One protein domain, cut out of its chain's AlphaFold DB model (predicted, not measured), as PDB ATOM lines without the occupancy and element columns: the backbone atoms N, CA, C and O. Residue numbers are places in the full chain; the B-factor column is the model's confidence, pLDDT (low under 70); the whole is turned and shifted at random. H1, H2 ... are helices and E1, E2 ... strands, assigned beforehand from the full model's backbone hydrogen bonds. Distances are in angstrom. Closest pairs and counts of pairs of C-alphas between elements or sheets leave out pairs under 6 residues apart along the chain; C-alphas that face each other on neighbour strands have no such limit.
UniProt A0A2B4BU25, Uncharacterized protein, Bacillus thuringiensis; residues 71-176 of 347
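This is residues 71 to 176 of the 347 residues of an uncharacterized protein of Bacillus thuringiensis (UniProt A0A2B4BU25). A curled antiparallel sheet of five strands wraps round one long helix, H2, like part of a barrel with the helix in its hollow. A second, shorter helix, H1, leaves the end of E4 and stands up at one end of the sheet, forming a corner of the domain. The printed part has 106 residues with two named helices and five named strands, in the order E1, E2, E3, E4, H1, H2, E5 along the chain. The sheet's order is E4, E3, E2, E1, E5, all antiparallel, and the class is mixed, helices and strands. The whole is compact, with a radius of gyration of the C-alphas of 14.9 A and spans of 42 by 32 by 20 A.

After residues 71 to 80, E1 runs over residues 81 to 85, 13.8 A long, from C-alpha 81 at (39.767, 25.003, 54.724). E2, residues 91 to 101, is the longest strand at 31.8 A. E3, residues 106 to 113, measures 22.7 A, and E4, residues 118 to 125, measures 23.4 A. H1, residues 126 to 138, is 17.8 A long. H2, residues 149 to 167, is 26.0 A long and begins at C-alpha 149 at (39.361, 14.896, 43.649). E5, residues 173 to 175, is 6.7 A long and ends at C-alpha 175 at (44.203, 19.187, 59.134).

E1 to E4 form a meander, each strand the antiparallel neighbour of the one before. In the hairpin of E1 and E2, N 83 and O 92 are within hydrogen-bond range at 3.0 A. The pairing is staggered: E2 pairs with E1 over residues 91 to 94 and with E3 over residues 95 to 101. N 97 and O 110, across the hairpin of E2 and E3, are within hydrogen-bond range at 2.9 A, and N 109 and O 122, across the hairpin of E3 and E4, are within hydrogen-bond range at 2.8 A. E5, an edge strand like E4, is antiparallel to E1, with N 84 and O 174 at 2.8 A. E4 and E5 are apart. The sheet curls round H2, and together they make two layers, a helix on one face of a sheet. The closest C-alphas of E4 and H2 are those of His 120 and Gly 158, 6.2 A, and of H2 and E5 those of Ile 163 and Phe 173, 5.7 A. H1 stands up from the sheet at 67 degrees. H1 and H2 are close but not clearly touching, with the C-alphas of Met 132 and Asp 150 closest at 7.3 A, at a steep tilt of 64 degrees, opposite ways. In H1 and H2 every O i to N i+4 pair is within hydrogen-bond range.

The two C-alphas farthest apart are those of Asn 138 and Lys 170, 44.2 A. The printed part has no cut, and no link is long. The mean pLDDT of the printed part is 86.4, and residues 138 to 143 are under 70.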
ATOM      1  N   LYS A  71      39.536  36.250  33.061       73.12
ATOM      2  CA  LYS A  71      39.179  37.484  33.789       73.12
ATOM      3  C   LYS A  71      38.151  37.266  34.896       73.12
ATOM      4  O   LYS A  71      37.924  38.155  35.720       73.12
ATOM      5  N   LEU A  72      37.472  36.123  34.879       73.75
ATOM      6  CA  LEU A  72      36.440  35.758  35.842       73.75
ATOM      7  C   LEU A  72      36.929  34.729  36.865       73.75
ATOM      8  O   LEU A  72      36.242  34.531  37.863       73.75
ATOM      9  N   VAL A  73      38.111  34.136  36.672       78.00
ATOM     10  CA  VAL A  73      38.688  33.125  37.578       78.00
ATOM     11  C   VAL A  73      38.794  33.648  39.009       78.00
ATOM     12  O   VAL A  73      38.347  32.986  39.939       78.00
ATOM     13  N   ASP A  74      39.275  34.877  39.186       77.75
ATOM     14  CA  ASP A  74      39.440  35.514  40.499       77.75
ATOM     15  C   ASP A  74      38.102  35.779  41.221       77.75
ATOM     16  O   ASP A  74      38.081  36.101  42.411       77.75
ATOM     17  N   LYS A  75      36.971  35.681  40.507       76.94
ATOM     18  CA  LYS A  75      35.621  35.839  41.071       76.94
ATOM     19  C   LYS A  75      35.017  34.518  41.545       76.94
ATOM     20  O   LYS A  75      33.976  34.547  42.200       76.94
ATOM     21  N   ILE A  76      35.628  33.382  41.208       78.94
ATOM     22  CA  ILE A  76      35.180  32.070  41.674       78.94
ATOM     23  C   ILE A  76      35.453  31.988  43.177       78.94
ATOM     24  O   ILE A  76      36.589  32.124  43.633       78.94
ATOM     25  N   LEU A  77      34.389  31.784  43.954       79.62
ATOM     26  CA  LEU A  77      34.478  31.626  45.401       79.62
ATOM     27  C   LEU A  77      34.745  30.161  45.733       79.62
ATOM     28  O   LEU A  77      33.986  29.293  45.312       79.62
ATOM     29  N   ILE A  78      35.800  29.923  46.508       87.25
ATOM     30  CA  ILE A  78      36.185  28.601  46.997       87.25
ATOM     31  C   ILE A  78      35.974  28.567  48.508       87.25
ATOM     32  O   ILE A  78      36.399  29.488  49.219       87.25
ATOM     33  N   ASP A  79      35.303  27.524  48.999       87.69
ATOM     34  CA  ASP A  79      35.136  27.327  50.435       87.69
ATOM     35  C   ASP A  79      36.510  27.222  51.119       87.69
ATOM     36  O   ASP A  79      37.474  26.667  50.598       87.69
ATOM     37  N   SER A  80      36.622  27.827  52.298       92.31
ATOM     38  CA  SER A  80      37.880  27.840  53.044       92.31
ATOM     39  C   SER A  80      38.090  26.540  53.806       92.31
ATOM     40  O   SER A  80      37.147  25.975  54.361       92.31
ATOM     41  N   GLU A  81      39.352  26.163  53.946       94.00
ATOM     42  CA  GLU A  81      39.767  25.003  54.724       94.00
ATOM     43  C   GLU A  81      40.204  25.396  56.131       94.00
ATOM     44  O   GLU A  81      40.337  26.578  56.460       94.00
ATOM     45  N   TYR A  82      40.402  24.408  56.999       93.56
ATOM     46  CA  TYR A  82      40.758  24.672  58.387       93.56
ATOM     47  C   TYR A  82      41.822  23.721  58.897       93.56
ATOM     48  O   TYR A  82      41.711  22.508  58.753       93.56
ATOM     49  N   ILE A  83      42.796  24.285  59.597       94.88
ATOM     50  CA  ILE A  83      43.753  23.531  60.399       94.88
ATOM     51  C   ILE A  83      43.525  23.848  61.875       94.88
ATOM     52  O   ILE A  83      42.915  24.860  62.226       94.88
ATOM     53  N   GLN A  84      44.018  22.991  62.756       94.19
ATOM     54  CA  GLN A  84      43.907  23.177  64.194       94.19
ATOM     55  C   GLN A  84      45.278  23.068  64.847       94.19
ATOM     56  O   GLN A  84      46.001  22.098  64.623       94.19
ATOM     57  N   ASP A  85      45.645  24.063  65.653       92.69
ATOM     58  CA  ASP A  85      46.831  23.985  66.503       92.69
ATOM     59  C   ASP A  85      46.582  22.935  67.588       92.69
ATOM     60  O   ASP A  85      45.676  23.069  68.413       92.69
ATOM     61  N   MET A  86      47.388  21.875  67.584       92.44
ATOM     62  CA  MET A  86      47.180  20.734  68.471       92.44
ATOM     63  C   MET A  86      47.392  21.102  69.945       92.44
ATOM     64  O   MET A  86      46.724  20.536  70.806       92.44
ATOM     65  N   LYS A  87      48.283  22.062  70.244       90.00
ATOM     66  CA  LYS A  87      48.632  22.480  71.613       90.00
ATOM     67  C   LYS A  87      47.594  23.431  72.193       90.00
ATOM     68  O   LYS A  87      47.163  23.257  73.328       90.00
ATOM     69  N   THR A  88      47.205  24.449  71.427       89.44
ATOM     70  CA  THR A  88      46.275  25.493  71.900       89.44
ATOM     71  C   THR A  88      44.813  25.178  71.605       89.44
ATOM     72  O   THR A  88      43.925  25.863  72.106       89.44
ATOM     73  N   ASN A  89      44.555  24.150  70.794       86.81
ATOM     74  CA  ASN A  89      43.242  23.790  70.268       86.81
ATOM     75  C   ASN A  89      42.593  24.878  69.396       86.81
ATOM     76  O   ASN A  89      41.405  24.788  69.080       86.81
ATOM     77  N   LYS A  90      43.344  25.914  69.003       91.25
ATOM     78  CA  LYS A  90      42.824  27.019  68.203       91.25
ATOM     79  C   LYS A  90      42.635  26.577  66.753       91.25
ATOM     80  O   LYS A  90      43.554  26.047  66.131       91.25
ATOM     81  N   LYS A  91      41.431  26.807  66.226       92.31
ATOM     82  CA  LYS A  91      41.084  26.571  64.823       92.31
ATOM     83  C   LYS A  91      41.510  27.770  63.979       92.31
ATOM     84  O   LYS A  91      41.142  28.902  64.286       92.31
ATOM     85  N   GLU A  92      42.244  27.500  62.911       93.06
ATOM     86  CA  GLU A  92      42.818  28.489  62.005       93.06
ATOM     87  C   GLU A  92      42.224  28.303  60.609       93.06
ATOM     88  O   GLU A  92      42.192  27.196  60.070       93.06
ATOM     89  N   LYS A  93      41.722  29.395  60.030       94.69
ATOM     90  CA  LYS A  93      41.078  29.397  58.711       94.69
ATOM     91  C   LYS A  93      42.118  29.558  57.609       94.69
ATOM     92  O   LYS A  93      42.901  30.501  57.655       94.69
ATOM     93  N   ILE A  94      42.115  28.678  56.622       95.50
ATOM     94  CA  ILE A  94      42.948  28.771  55.427       95.50
ATOM     95  C   ILE A  94      42.088  29.311  54.289       95.50
ATOM     96  O   ILE A  94      41.192  28.631  53.793       95.50
ATOM     97  N   ASP A  95      42.359  30.549  53.889       94.62
ATOM     98  CA  ASP A  95      41.687  31.172  52.755       94.62
ATOM     99  C   ASP A  95      42.261  30.609  51.453       94.62
ATOM    100  O   ASP A  95      43.482  30.585  51.268       94.62
ATOM    101  N   ILE A  96      41.379  30.178  50.551       93.50
ATOM    102  CA  ILE A  96      41.730  29.660  49.229       93.50
ATOM    103  C   ILE A  96      41.224  30.657  48.192       93.50
ATOM    104  O   ILE A  96      40.054  31.032  48.192       93.50
ATOM    105  N   THR A  97      42.120  31.115  47.324       92.56
ATOM    106  CA  THR A  97      41.803  32.075  46.262       92.56
ATOM    107  C   THR A  97      42.391  31.613  44.941       92.56
ATOM    108  O   THR A  97      43.470  31.021  44.914       92.56
ATOM    109  N   LEU A  98      41.687  31.894  43.849       89.50
ATOM    110  CA  LEU A  98      42.183  31.659  42.501       89.50
ATOM    111  C   LEU A  98      42.711  32.967  41.916       89.50
ATOM    112  O   LEU A  98      42.137  34.029  42.160       89.50
ATOM    113  N   LYS A  99      43.810  32.888  41.168       91.75
ATOM    114  CA  LYS A  99      44.361  34.011  40.403       91.75
ATOM    115  C   LYS A  99      44.682  33.583  38.984       91.75
ATOM    116  O   LYS A  99      45.389  32.597  38.788       91.75
ATOM    117  N   ALA A 100      44.223  34.330  37.994       87.69
ATOM    118  CA  ALA A 100      44.611  34.089  36.611       87.69
ATOM    119  C   ALA A 100      45.983  34.693  36.273       87.69
ATOM    120  O   ALA A 100      46.301  35.830  36.620       87.69
ATOM    121  N   ASN A 101      46.779  33.948  35.507       87.31
ATOM    122  CA  ASN A 101      47.942  34.462  34.798       87.31
ATOM    123  C   ASN A 101      47.657  34.435  33.289       87.31
ATOM    124  O   ASN A 101      47.861  33.415  32.626       87.31
ATOM    125  N   GLU A 102      47.172  35.560  32.750       79.81
ATOM    126  CA  GLU A 102      46.790  35.681  31.335       79.81
ATOM    127  C   GLU A 102      47.972  35.461  30.378       79.81
ATOM    128  O   GLU A 102      47.812  34.824  29.335       79.81
ATOM    129  N   GLU A 103      49.168  35.933  30.742       80.56
ATOM    130  CA  GLU A 103      50.365  35.828  29.898       80.56
ATOM    131  C   GLU A 103      50.805  34.374  29.712       80.56
ATOM    132  O   GLU A 103      51.185  33.966  28.612       80.56
ATOM    133  N   LYS A 104      50.737  33.582  30.788       81.81
ATOM    134  CA  LYS A 104      51.163  32.178  30.792       81.81
ATOM    135  C   LYS A 104      50.026  31.188  30.547       81.81
ATOM    136  O   LYS A 104      50.307  30.007  30.379       81.81
ATOM    137  N   LYS A 105      48.771  31.650  30.509       82.50
ATOM    138  CA  LYS A 105      47.564  30.806  30.467       82.50
ATOM    139  C   LYS A 105      47.541  29.772  31.601       82.50
ATOM    140  O   LYS A 105      47.328  28.584  31.363       82.50
ATOM    141  N   LEU A 106      47.778  30.239  32.823       88.75
ATOM    142  CA  LEU A 106      47.754  29.416  34.034       88.75
ATOM    143  C   LEU A 106      46.726  29.961  35.024       88.75
ATOM    144  O   LEU A 106      46.456  31.165  35.050       88.75
ATOM    145  N   VAL A 107      46.210  29.079  35.871       88.88
ATOM    146  CA  VAL A 107      45.415  29.431  37.048       88.88
ATOM    147  C   VAL A 107      46.220  29.083  38.290       88.88
ATOM    148  O   VAL A 107      46.718  27.973  38.433       88.88
ATOM    149  N   GLN A 108      46.374  30.044  39.191       93.81
ATOM    150  CA  GLN A 108      47.085  29.875  40.448       93.81
ATOM    151  C   GLN A 108      46.085  29.637  41.577       93.81
ATOM    152  O   GLN A 108      45.217  30.475  41.817       93.81
ATOM    153  N   VAL A 109      46.238  28.530  42.298       94.81
ATOM    154  CA  VAL A 109      45.541  28.266  43.559       94.81
ATOM    155  C   VAL A 109      46.418  28.773  44.692       94.81
ATOM    156  O   VAL A 109      47.507  28.248  44.927       94.81
ATOM    157  N   VAL A 110      45.958  29.807  45.390       95.12
ATOM    158  CA  VAL A 110      46.677  30.438  46.496       95.12
ATOM    159  C   VAL A 110      45.982  30.095  47.807       95.12
ATOM    160  O   VAL A 110      44.855  30.531  48.046       95.12
ATOM    161  N   LEU A 111      46.676  29.349  48.665       96.19
ATOM    162  CA  LEU A 111      46.274  29.065  50.039       96.19
ATOM    163  C   LEU A 111      46.999  30.026  50.975       96.19
ATOM    164  O   LEU A 111      48.219  30.172  50.880       96.19
ATOM    165  N   SER A 112      46.281  30.673  51.891       95.38
ATOM    166  CA  SER A 112      46.903  31.632  52.803       95.38
ATOM    167  C   SER A 112      46.252  31.701  54.183       95.38
ATOM    168  O   SER A 112      45.043  31.546  54.341       95.38
ATOM    169  N   ASN A 113      47.073  31.969  55.198       94.56
ATOM    170  CA  ASN A 113      46.642  32.400  56.525       94.56
ATOM    171  C   ASN A 113      47.725  33.303  57.139       94.56
ATOM    172  O   ASN A 113      48.884  32.910  57.305       94.56
ATOM    173  N   LYS A 114      47.338  34.529  57.506       90.75
ATOM    174  CA  LYS A 114      48.261  35.539  58.052       90.75
ATOM    175  C   LYS A 114      48.693  35.255  59.490       90.75
ATOM    176  O   LYS A 114      49.820  35.584  59.852       90.75
ATOM    177  N   GLU A 115      47.822  34.660  60.299       88.94
ATOM    178  CA  GLU A 115      48.062  34.390  61.719       88.94
ATOM    179  C   GLU A 115      49.170  33.347  61.909       88.94
ATOM    180  O   GLU A 115      50.097  33.557  62.695       88.94
ATOM    181  N   VAL A 116      49.146  32.274  61.112       89.38
ATOM    182  CA  VAL A 116      50.173  31.219  61.144       89.38
ATOM    183  C   VAL A 116      51.307  31.424  60.135       89.38
ATOM    184  O   VAL A 116      52.236  30.615  60.092       89.38
ATOM    185  N   LYS A 117      51.287  32.529  59.372       90.88
ATOM    186  CA  LYS A 117      52.255  32.848  58.304       90.88
ATOM    187  C   LYS A 117      52.359  31.725  57.265       90.88
ATOM    188  O   LYS A 117      53.455  31.274  56.933       90.88
ATOM    189  N   PHE A 118      51.206  31.266  56.792       92.31
ATOM    190  CA  PHE A 118      51.085  30.286  55.723       92.31
ATOM    191  C   PHE A 118      50.757  30.989  54.410       92.31
ATOM    192  O   PHE A 118      49.805  31.766  54.344       92.31
ATOM    193  N   GLU A 119      51.535  30.695  53.377       94.38
ATOM    194  CA  GLU A 119      51.235  31.046  51.995       94.38
ATOM    195  C   GLU A 119      51.774  29.928  51.100       94.38
ATOM    196  O   GLU A 119      52.943  29.549  51.205       94.38
ATOM    197  N   HIS A 120      50.914  29.372  50.257       94.38
ATOM    198  CA  HIS A 120      51.267  28.366  49.265       94.38
ATOM    199  C   HIS A 120      50.578  28.710  47.953       94.38
ATOM    200  O   HIS A 120      49.421  29.118  47.944       94.38
ATOM    201  N   THR A 121      51.292  28.565  46.843       94.94
ATOM    202  CA  THR A 121      50.750  28.795  45.503       94.94
ATOM    203  C   THR A 121      51.035  27.578  44.645       94.94
ATOM    204  O   THR A 121      52.185  27.155  44.545       94.94
ATOM    205  N   HIS A 122      49.990  27.045  44.025       94.06
ATOM    206  CA  HIS A 122      50.079  25.969  43.051       94.06
ATOM    207  C   HIS A 122      49.620  26.481  41.686       94.06
ATOM    208  O   HIS A 122      48.590  27.146  41.600       94.06
ATOM    209  N   GLU A 123      50.380  26.201  40.630       94.00
ATOM    210  CA  GLU A 123      50.035  26.611  39.266       94.00
ATOM    211  C   GLU A 123      49.397  25.440  38.517       94.00
ATOM    212  O   GLU A 123      49.972  24.357  38.456       94.00
ATOM    213  N   ILE A 124      48.221  25.670  37.939       89.44
ATOM    214  CA  ILE A 124      47.472  24.718  37.121       89.44
ATOM    215  C   ILE A 124      47.465  25.238  35.685       89.44
ATOM    216  O   ILE A 124      47.204  26.422  35.441       89.44
ATOM    217  N   GLU A 125      47.732  24.363  34.721       87.94
ATOM    218  CA  GLU A 125      47.533  24.694  33.311       87.94
ATOM    219  C   GLU A 125      46.054  24.958  33.022       87.94
ATOM    220  O   GLU A 125      45.178  24.251  33.521       87.94
ATOM    221  N   LEU A 126      45.754  25.974  32.202       80.19
ATOM    222  CA  LEU A 126      44.367  26.350  31.908       80.19
ATOM    223  C   LEU A 126      43.529  25.166  31.408       80.19
ATOM    224  O   LEU A 126      42.383  25.036  31.814       80.19
ATOM    225  N   GLN A 127      44.103  24.291  30.580       79.06
ATOM    226  CA  GLN A 127      43.392  23.118  30.072       79.06
ATOM    227  C   GLN A 127      42.955  22.185  31.212       79.06
ATOM    228  O   GLN A 127      41.788  21.826  31.302       79.06
ATOM    229  N   THR A 128      43.863  21.844  32.129       83.06
ATOM    230  CA  THR A 128      43.542  20.997  33.285       83.06
ATOM    231  C   THR A 128      42.513  21.665  34.199       83.06
ATOM    232  O   THR A 128      41.630  21.007  34.738       83.06
ATOM    233  N   PHE A 129      42.577  22.988  34.353       84.44
ATOM    234  CA  PHE A 129      41.573  23.729  35.114       84.44
ATOM    235  C   PHE A 129      40.184  23.703  34.447       84.44
ATOM    236  O   PHE A 129      39.177  23.537  35.135       84.44
ATOM    237  N   GLU A 130      40.122  23.828  33.117       79.56
ATOM    238  CA  GLU A 130      38.889  23.675  32.328       79.56
ATOM    239  C   GLU A 130      38.293  22.268  32.494       79.56
ATOM    240  O   GLU A 130      37.090  22.142  32.712       79.56
ATOM    241  N   GLU A 131      39.126  21.223  32.477       80.00
ATOM    242  CA  GLU A 131      38.721  19.831  32.727       80.00
ATOM    243  C   GLU A 131      38.125  19.655  34.136       80.00
ATOM    244  O   GLU A 131      37.033  19.098  34.287       80.00
ATOM    245  N   MET A 132      38.783  20.192  35.172       82.00
ATOM    246  CA  MET A 132      38.276  20.150  36.550       82.00
ATOM    247  C   MET A 132      36.917  20.855  36.683       82.00
ATOM    248  O   MET A 132      35.992  20.315  37.294       82.00
ATOM    249  N   LEU A 133      36.771  22.045  36.091       78.00
ATOM    250  CA  LEU A 133      35.509  22.792  36.093       78.00
ATOM    251  C   LEU A 133      34.407  22.073  35.316       78.00
ATOM    252  O   LEU A 133      33.268  22.012  35.781       78.00
ATOM    253  N   PHE A 134      34.738  21.507  34.157       74.44
ATOM    254  CA  PHE A 134      33.810  20.712  33.366       74.44
ATOM    255  C   PHE A 134      33.275  19.536  34.184       74.44
ATOM    256  O   PHE A 134      32.064  19.324  34.238       74.44
ATOM    257  N   HIS A 135      34.160  18.796  34.856       74.00
ATOM    258  CA  HIS A 135      33.766  17.676  35.702       74.00
ATOM    259  C   HIS A 135      32.907  18.114  36.888       74.00
ATOM    260  O   HIS A 135      31.893  17.469  37.148       74.00
ATOM    261  N   ALA A 136      33.252  19.222  37.549       73.00
ATOM    262  CA  ALA A 136      32.453  19.769  38.642       73.00
ATOM    263  C   ALA A 136      31.025  20.132  38.196       73.00
ATOM    264  O   ALA A 136      30.065  19.855  38.905       73.00
ATOM    265  N   ILE A 137      30.869  20.727  37.012       70.88
ATOM    266  CA  ILE A 137      29.580  21.267  36.557       70.88
ATOM    267  C   ILE A 137      28.705  20.204  35.873       70.88
ATOM    268  O   ILE A 137      27.485  20.211  36.052       70.88
ATOM    269  N   ASN A 138      29.301  19.292  35.096       65.56
ATOM    270  CA  ASN A 138      28.553  18.401  34.201       65.56
ATOM    271  C   ASN A 138      28.333  16.982  34.734       65.56
ATOM    272  O   ASN A 138      27.362  16.345  34.324       65.56
ATOM    273  N   ASN A 139      29.195  16.464  35.617       62.34
ATOM    274  CA  ASN A 139      29.029  15.096  36.126       62.34
ATOM    275  C   ASN A 139      27.968  15.018  37.236       62.34
ATOM    276  O   ASN A 139      27.199  14.060  37.280       62.34
ATOM    277  N   GLU A 140      27.884  16.037  38.095       58.91
ATOM    278  CA  GLU A 140      26.883  16.145  39.155       58.91
ATOM    279  C   GLU A 140      26.474  17.615  39.307       58.91
ATOM    280  O   GLU A 140      27.267  18.439  39.746       58.91
ATOM    281  N   SER A 141      25.222  17.964  38.996       54.69
ATOM    282  CA  SER A 141      24.708  19.352  38.950       54.69
ATOM    283  C   SER A 141      24.817  20.166  40.257       54.69
ATOM    284  O   SER A 141      24.351  21.302  40.323       54.69
ATOM    285  N   THR A 142      25.365  19.580  41.322       57.00
ATOM    286  CA  THR A 142      25.558  20.179  42.651       57.00
ATOM    287  C   THR A 142      27.011  20.132  43.138       57.00
ATOM    288  O   THR A 142      27.278  20.564  44.262       57.00
ATOM    289  N   GLN A 143      27.949  19.589  42.357       66.88
ATOM    290  CA  GLN A 143      29.339  19.454  42.781       66.88
ATOM    291  C   GLN A 143      30.078  20.787  42.595       66.88
ATOM    292  O   GLN A 143      30.160  21.346  41.507       66.88
ATOM    293  N   LYS A 144      30.602  21.334  43.695       76.38
ATOM    294  CA  LYS A 144      31.490  22.501  43.661       76.38
ATOM    295  C   LYS A 144      32.898  22.095  43.205       76.38
ATOM    296  O   LYS A 144      33.278  20.936  43.378       76.38
ATOM    297  N   LEU A 145      33.685  23.038  42.685       81.88
ATOM    298  CA  LEU A 145      35.053  22.777  42.209       81.88
ATOM    299  C   LEU A 145      35.931  22.163  43.308       81.88
ATOM    300  O   LEU A 145      36.626  21.181  43.064       81.88
ATOM    301  N   GLU A 146      35.833  22.678  44.533       80.69
ATOM    302  CA  GLU A 146      36.568  22.185  45.700       80.69
ATOM    303  C   GLU A 146      36.227  20.749  46.104       80.69
ATOM    304  O   GLU A 146      36.964  20.129  46.863       80.69
ATOM    305  N   ASN A 147      35.141  20.190  45.567       80.06
ATOM    306  CA  ASN A 147      34.759  18.809  45.816       80.06
ATOM    307  C   ASN A 147      35.318  17.834  44.772       80.06
ATOM    308  O   ASN A 147      35.108  16.629  44.917       80.06
ATOM    309  N   THR A 148      35.990  18.325  43.730       83.75
ATOM    310  CA  THR A 148      36.670  17.473  42.747       83.75
ATOM    311  C   THR A 148      37.948  16.884  43.342       83.75
ATOM    312  O   THR A 148      38.666  17.555  44.082       83.75
ATOM    313  N   GLU A 149      38.230  15.615  43.043       85.75
ATOM    314  CA  GLU A 149      39.361  14.896  43.649       85.75
ATOM    315  C   GLU A 149      40.708  15.548  43.313       85.75
ATOM    316  O   GLU A 149      41.544  15.717  44.199       85.75
ATOM    317  N   ASP A 150      40.886  16.015  42.074       87.38
ATOM    318  CA  ASP A 150      42.127  16.676  41.663       87.38
ATOM    319  C   ASP A 150      42.344  18.007  42.398       87.38
ATOM    320  O   ASP A 150      43.448  18.299  42.861       87.38
ATOM    321  N   PHE A 151      41.287  18.807  42.574       89.06
ATOM    322  CA  PHE A 151      41.393  20.078  43.288       89.06
ATOM    323  C   PHE A 151      41.603  19.873  44.795       89.06
ATOM    324  O   PHE A 151      42.435  20.556  45.400       89.06
ATOM    325  N   LYS A 152      40.927  18.885  45.403       90.31
ATOM    326  CA  LYS A 152      41.191  18.479  46.795       90.31
ATOM    327  C   LYS A 152      42.633  18.040  46.988       90.31
ATOM    328  O   LYS A 152      43.247  18.425  47.978       90.31
ATOM    329  N   ALA A 153      43.192  17.274  46.050       91.12
ATOM    330  CA  ALA A 153      44.578  16.830  46.124       91.12
ATOM    331  C   ALA A 153      45.554  18.019  46.127       91.12
ATOM    332  O   ALA A 153      46.509  18.027  46.903       91.12
ATOM    333  N   ILE A 154      45.297  19.057  45.323       93.44
ATOM    334  CA  ILE A 154      46.102  20.291  45.318       93.44
ATOM    335  C   ILE A 154      46.054  20.983  46.686       93.44
ATOM    336  O   ILE A 154      47.102  21.322  47.243       93.44
ATOM    337  N   ILE A 155      44.854  21.156  47.247       93.94
ATOM    338  CA  ILE A 155      44.662  21.764  48.569       93.94
ATOM    339  C   ILE A 155      45.373  20.947  49.651       93.94
ATOM    340  O   ILE A 155      46.168  21.496  50.421       93.94
ATOM    341  N   TYR A 156      45.114  19.638  49.684       93.69
ATOM    342  CA  TYR A 156      45.689  18.706  50.644       93.69
ATOM    343  C   TYR A 156      47.212  18.760  50.604       93.69
ATOM    344  O   TYR A 156      47.845  18.948  51.637       93.69
ATOM    345  N   ASN A 157      47.817  18.689  49.417       94.25
ATOM    346  CA  ASN A 157      49.269  18.748  49.269       94.25
ATOM    347  C   ASN A 157      49.849  20.065  49.807       94.25
ATOM    348  O   ASN A 157      50.888  20.051  50.475       94.25
ATOM    349  N   GLY A 158      49.176  21.194  49.563       94.38
ATOM    350  CA  GLY A 158      49.579  22.500  50.085       94.38
ATOM    351  C   GLY A 158      49.525  22.575  51.615       94.38
ATOM    352  O   GLY A 158      50.481  23.036  52.247       94.38
ATOM    353  N   ILE A 159      48.436  22.092  52.220       95.56
ATOM    354  CA  ILE A 159      48.240  22.090  53.678       95.56
ATOM    355  C   ILE A 159      49.177  21.084  54.357       95.56
ATOM    356  O   ILE A 159      49.870  21.449  55.307       95.56
ATOM    357  N   SER A 160      49.264  19.853  53.857       93.12
ATOM    358  CA  SER A 160      50.132  18.804  54.402       93.12
ATOM    359  C   SER A 160      51.602  19.221  54.366       93.12
ATOM    360  O   SER A 160      52.279  19.162  55.390       93.12
ATOM    361  N   SER A 161      52.066  19.810  53.256       92.25
ATOM    362  CA  SER A 161      53.430  20.362  53.168       92.25
ATOM    363  C   SER A 161      53.701  21.428  54.237       92.25
ATOM    364  O   SER A 161      54.800  21.508  54.795       92.25
ATOM    365  N   PHE A 162      52.706  22.268  54.545       94.06
ATOM    366  CA  PHE A 162      52.814  23.255  55.616       94.06
ATOM    367  C   PHE A 162      52.867  22.609  57.003       94.06
ATOM    368  O   PHE A 162      53.680  23.032  57.833       94.06
ATOM    369  N   ILE A 163      52.031  21.602  57.263       93.31
ATOM    370  CA  ILE A 163      52.007  20.862  58.530       93.31
ATOM    371  C   ILE A 163      53.360  20.188  58.776       93.31
ATOM    372  O   ILE A 163      53.950  20.375  59.847       93.31
ATOM    373  N   ASP A 164      53.912  19.504  57.778       89.50
ATOM    374  CA  ASP A 164      55.201  18.814  57.876       89.50
ATOM    375  C   ASP A 164      56.343  19.798  58.160       89.50
ATOM    376  O   ASP A 164      57.129  19.632  59.101       89.50
ATOM    377  N   ALA A 165      56.391  20.903  57.408       89.69
ATOM    378  CA  ALA A 165      57.406  21.940  57.581       89.69
ATOM    379  C   ALA A 165      57.348  22.620  58.963       89.69
ATOM    380  O   ALA A 165      58.373  23.087  59.473       89.69
ATOM    381  N   ASN A 166      56.163  22.709  59.573       90.88
ATOM    382  CA  ASN A 166      55.982  23.272  60.912       90.88
ATOM    383  C   ASN A 166      56.249  22.260  62.025       90.88
ATOM    384  O   ASN A 166      56.794  22.648  63.064       90.88
ATOM    385  N   THR A 167      55.970  20.979  61.788       86.38
ATOM    386  CA  THR A 167      56.279  19.893  62.726       86.38
ATOM    387  C   THR A 167      57.778  19.853  63.025       86.38
ATOM    388  O   THR A 167      58.176  19.831  64.192       86.38
ATOM    389  N   LEU A 168      58.624  20.025  62.002       77.69
ATOM    390  CA  LEU A 168      60.080  20.172  62.161       77.69
ATOM    391  C   LEU A 168      60.492  21.398  63.000       77.69
ATOM    392  O   LEU A 168      61.560  21.417  63.613       77.69
ATOM    393  N   LYS A 169      59.641  22.428  63.055       84.50
ATOM    394  CA  LYS A 169      59.827  23.662  63.838       84.50
ATOM    395  C   LYS A 169      59.124  23.615  65.200       84.50
ATOM    396  O   LYS A 169      58.983  24.660  65.837       84.50
ATOM    397  N   LYS A 170      58.699  22.432  65.662       82.81
ATOM    398  CA  LYS A 170      58.019  22.204  66.956       82.81
ATOM    399  C   LYS A 170      56.637  22.865  67.075       82.81
ATOM    400  O   LYS A 170      56.142  23.088  68.189       82.81
ATOM    401  N   LYS A 171      56.011  23.177  65.938       88.94
ATOM    402  CA  LYS A 171      54.625  23.644  65.838       88.94
ATOM    403  C   LYS A 171      53.782  22.524  65.245       88.94
ATOM    404  O   LYS A 171      54.098  22.039  64.167       88.94
ATOM    405  N   HIS A 172      52.736  22.117  65.951       91.94
ATOM    406  CA  HIS A 172      51.946  20.948  65.580       91.94
ATOM    407  C   HIS A 172      50.554  21.391  65.175       91.94
ATOM    408  O   HIS A 172      49.822  21.967  65.980       91.94
ATOM    409  N   PHE A 173      50.229  21.126  63.919       94.00
ATOM    410  CA  PHE A 173      48.935  21.413  63.333       94.00
ATOM    411  C   PHE A 173      48.333  20.105  62.832       94.00
ATOM    412  O   PHE A 173      49.061  19.250  62.337       94.00
ATOM    413  N   ALA A 174      47.019  19.975  62.943       94.25
ATOM    414  CA  ALA A 174      46.259  18.903  62.323       94.25
ATOM    415  C   ALA A 174      45.312  19.501  61.283       94.25
ATOM    416  O   ALA A 174      44.685  20.536  61.531       94.25
ATOM    417  N   TYR A 175      45.210  18.861  60.126       94.94
ATOM    418  CA  TYR A 175      44.203  19.187  59.134       94.94
ATOM    419  C   TYR A 175      42.850  18.628  59.605       94.94
ATOM    420  O   TYR A 175      42.765  17.510  60.119       94.94
ATOM    421  N   LEU A 176      41.797  19.445  59.539       92.94
ATOM    422  CA  LEU A 176      40.489  19.092  60.066       92.94
ATOM    423  C   LEU A 176      39.879  17.907  59.302       92.94
ATOM    424  O   LEU A 176      39.769  17.930  58.084       92.94
TER     425      LEU A 176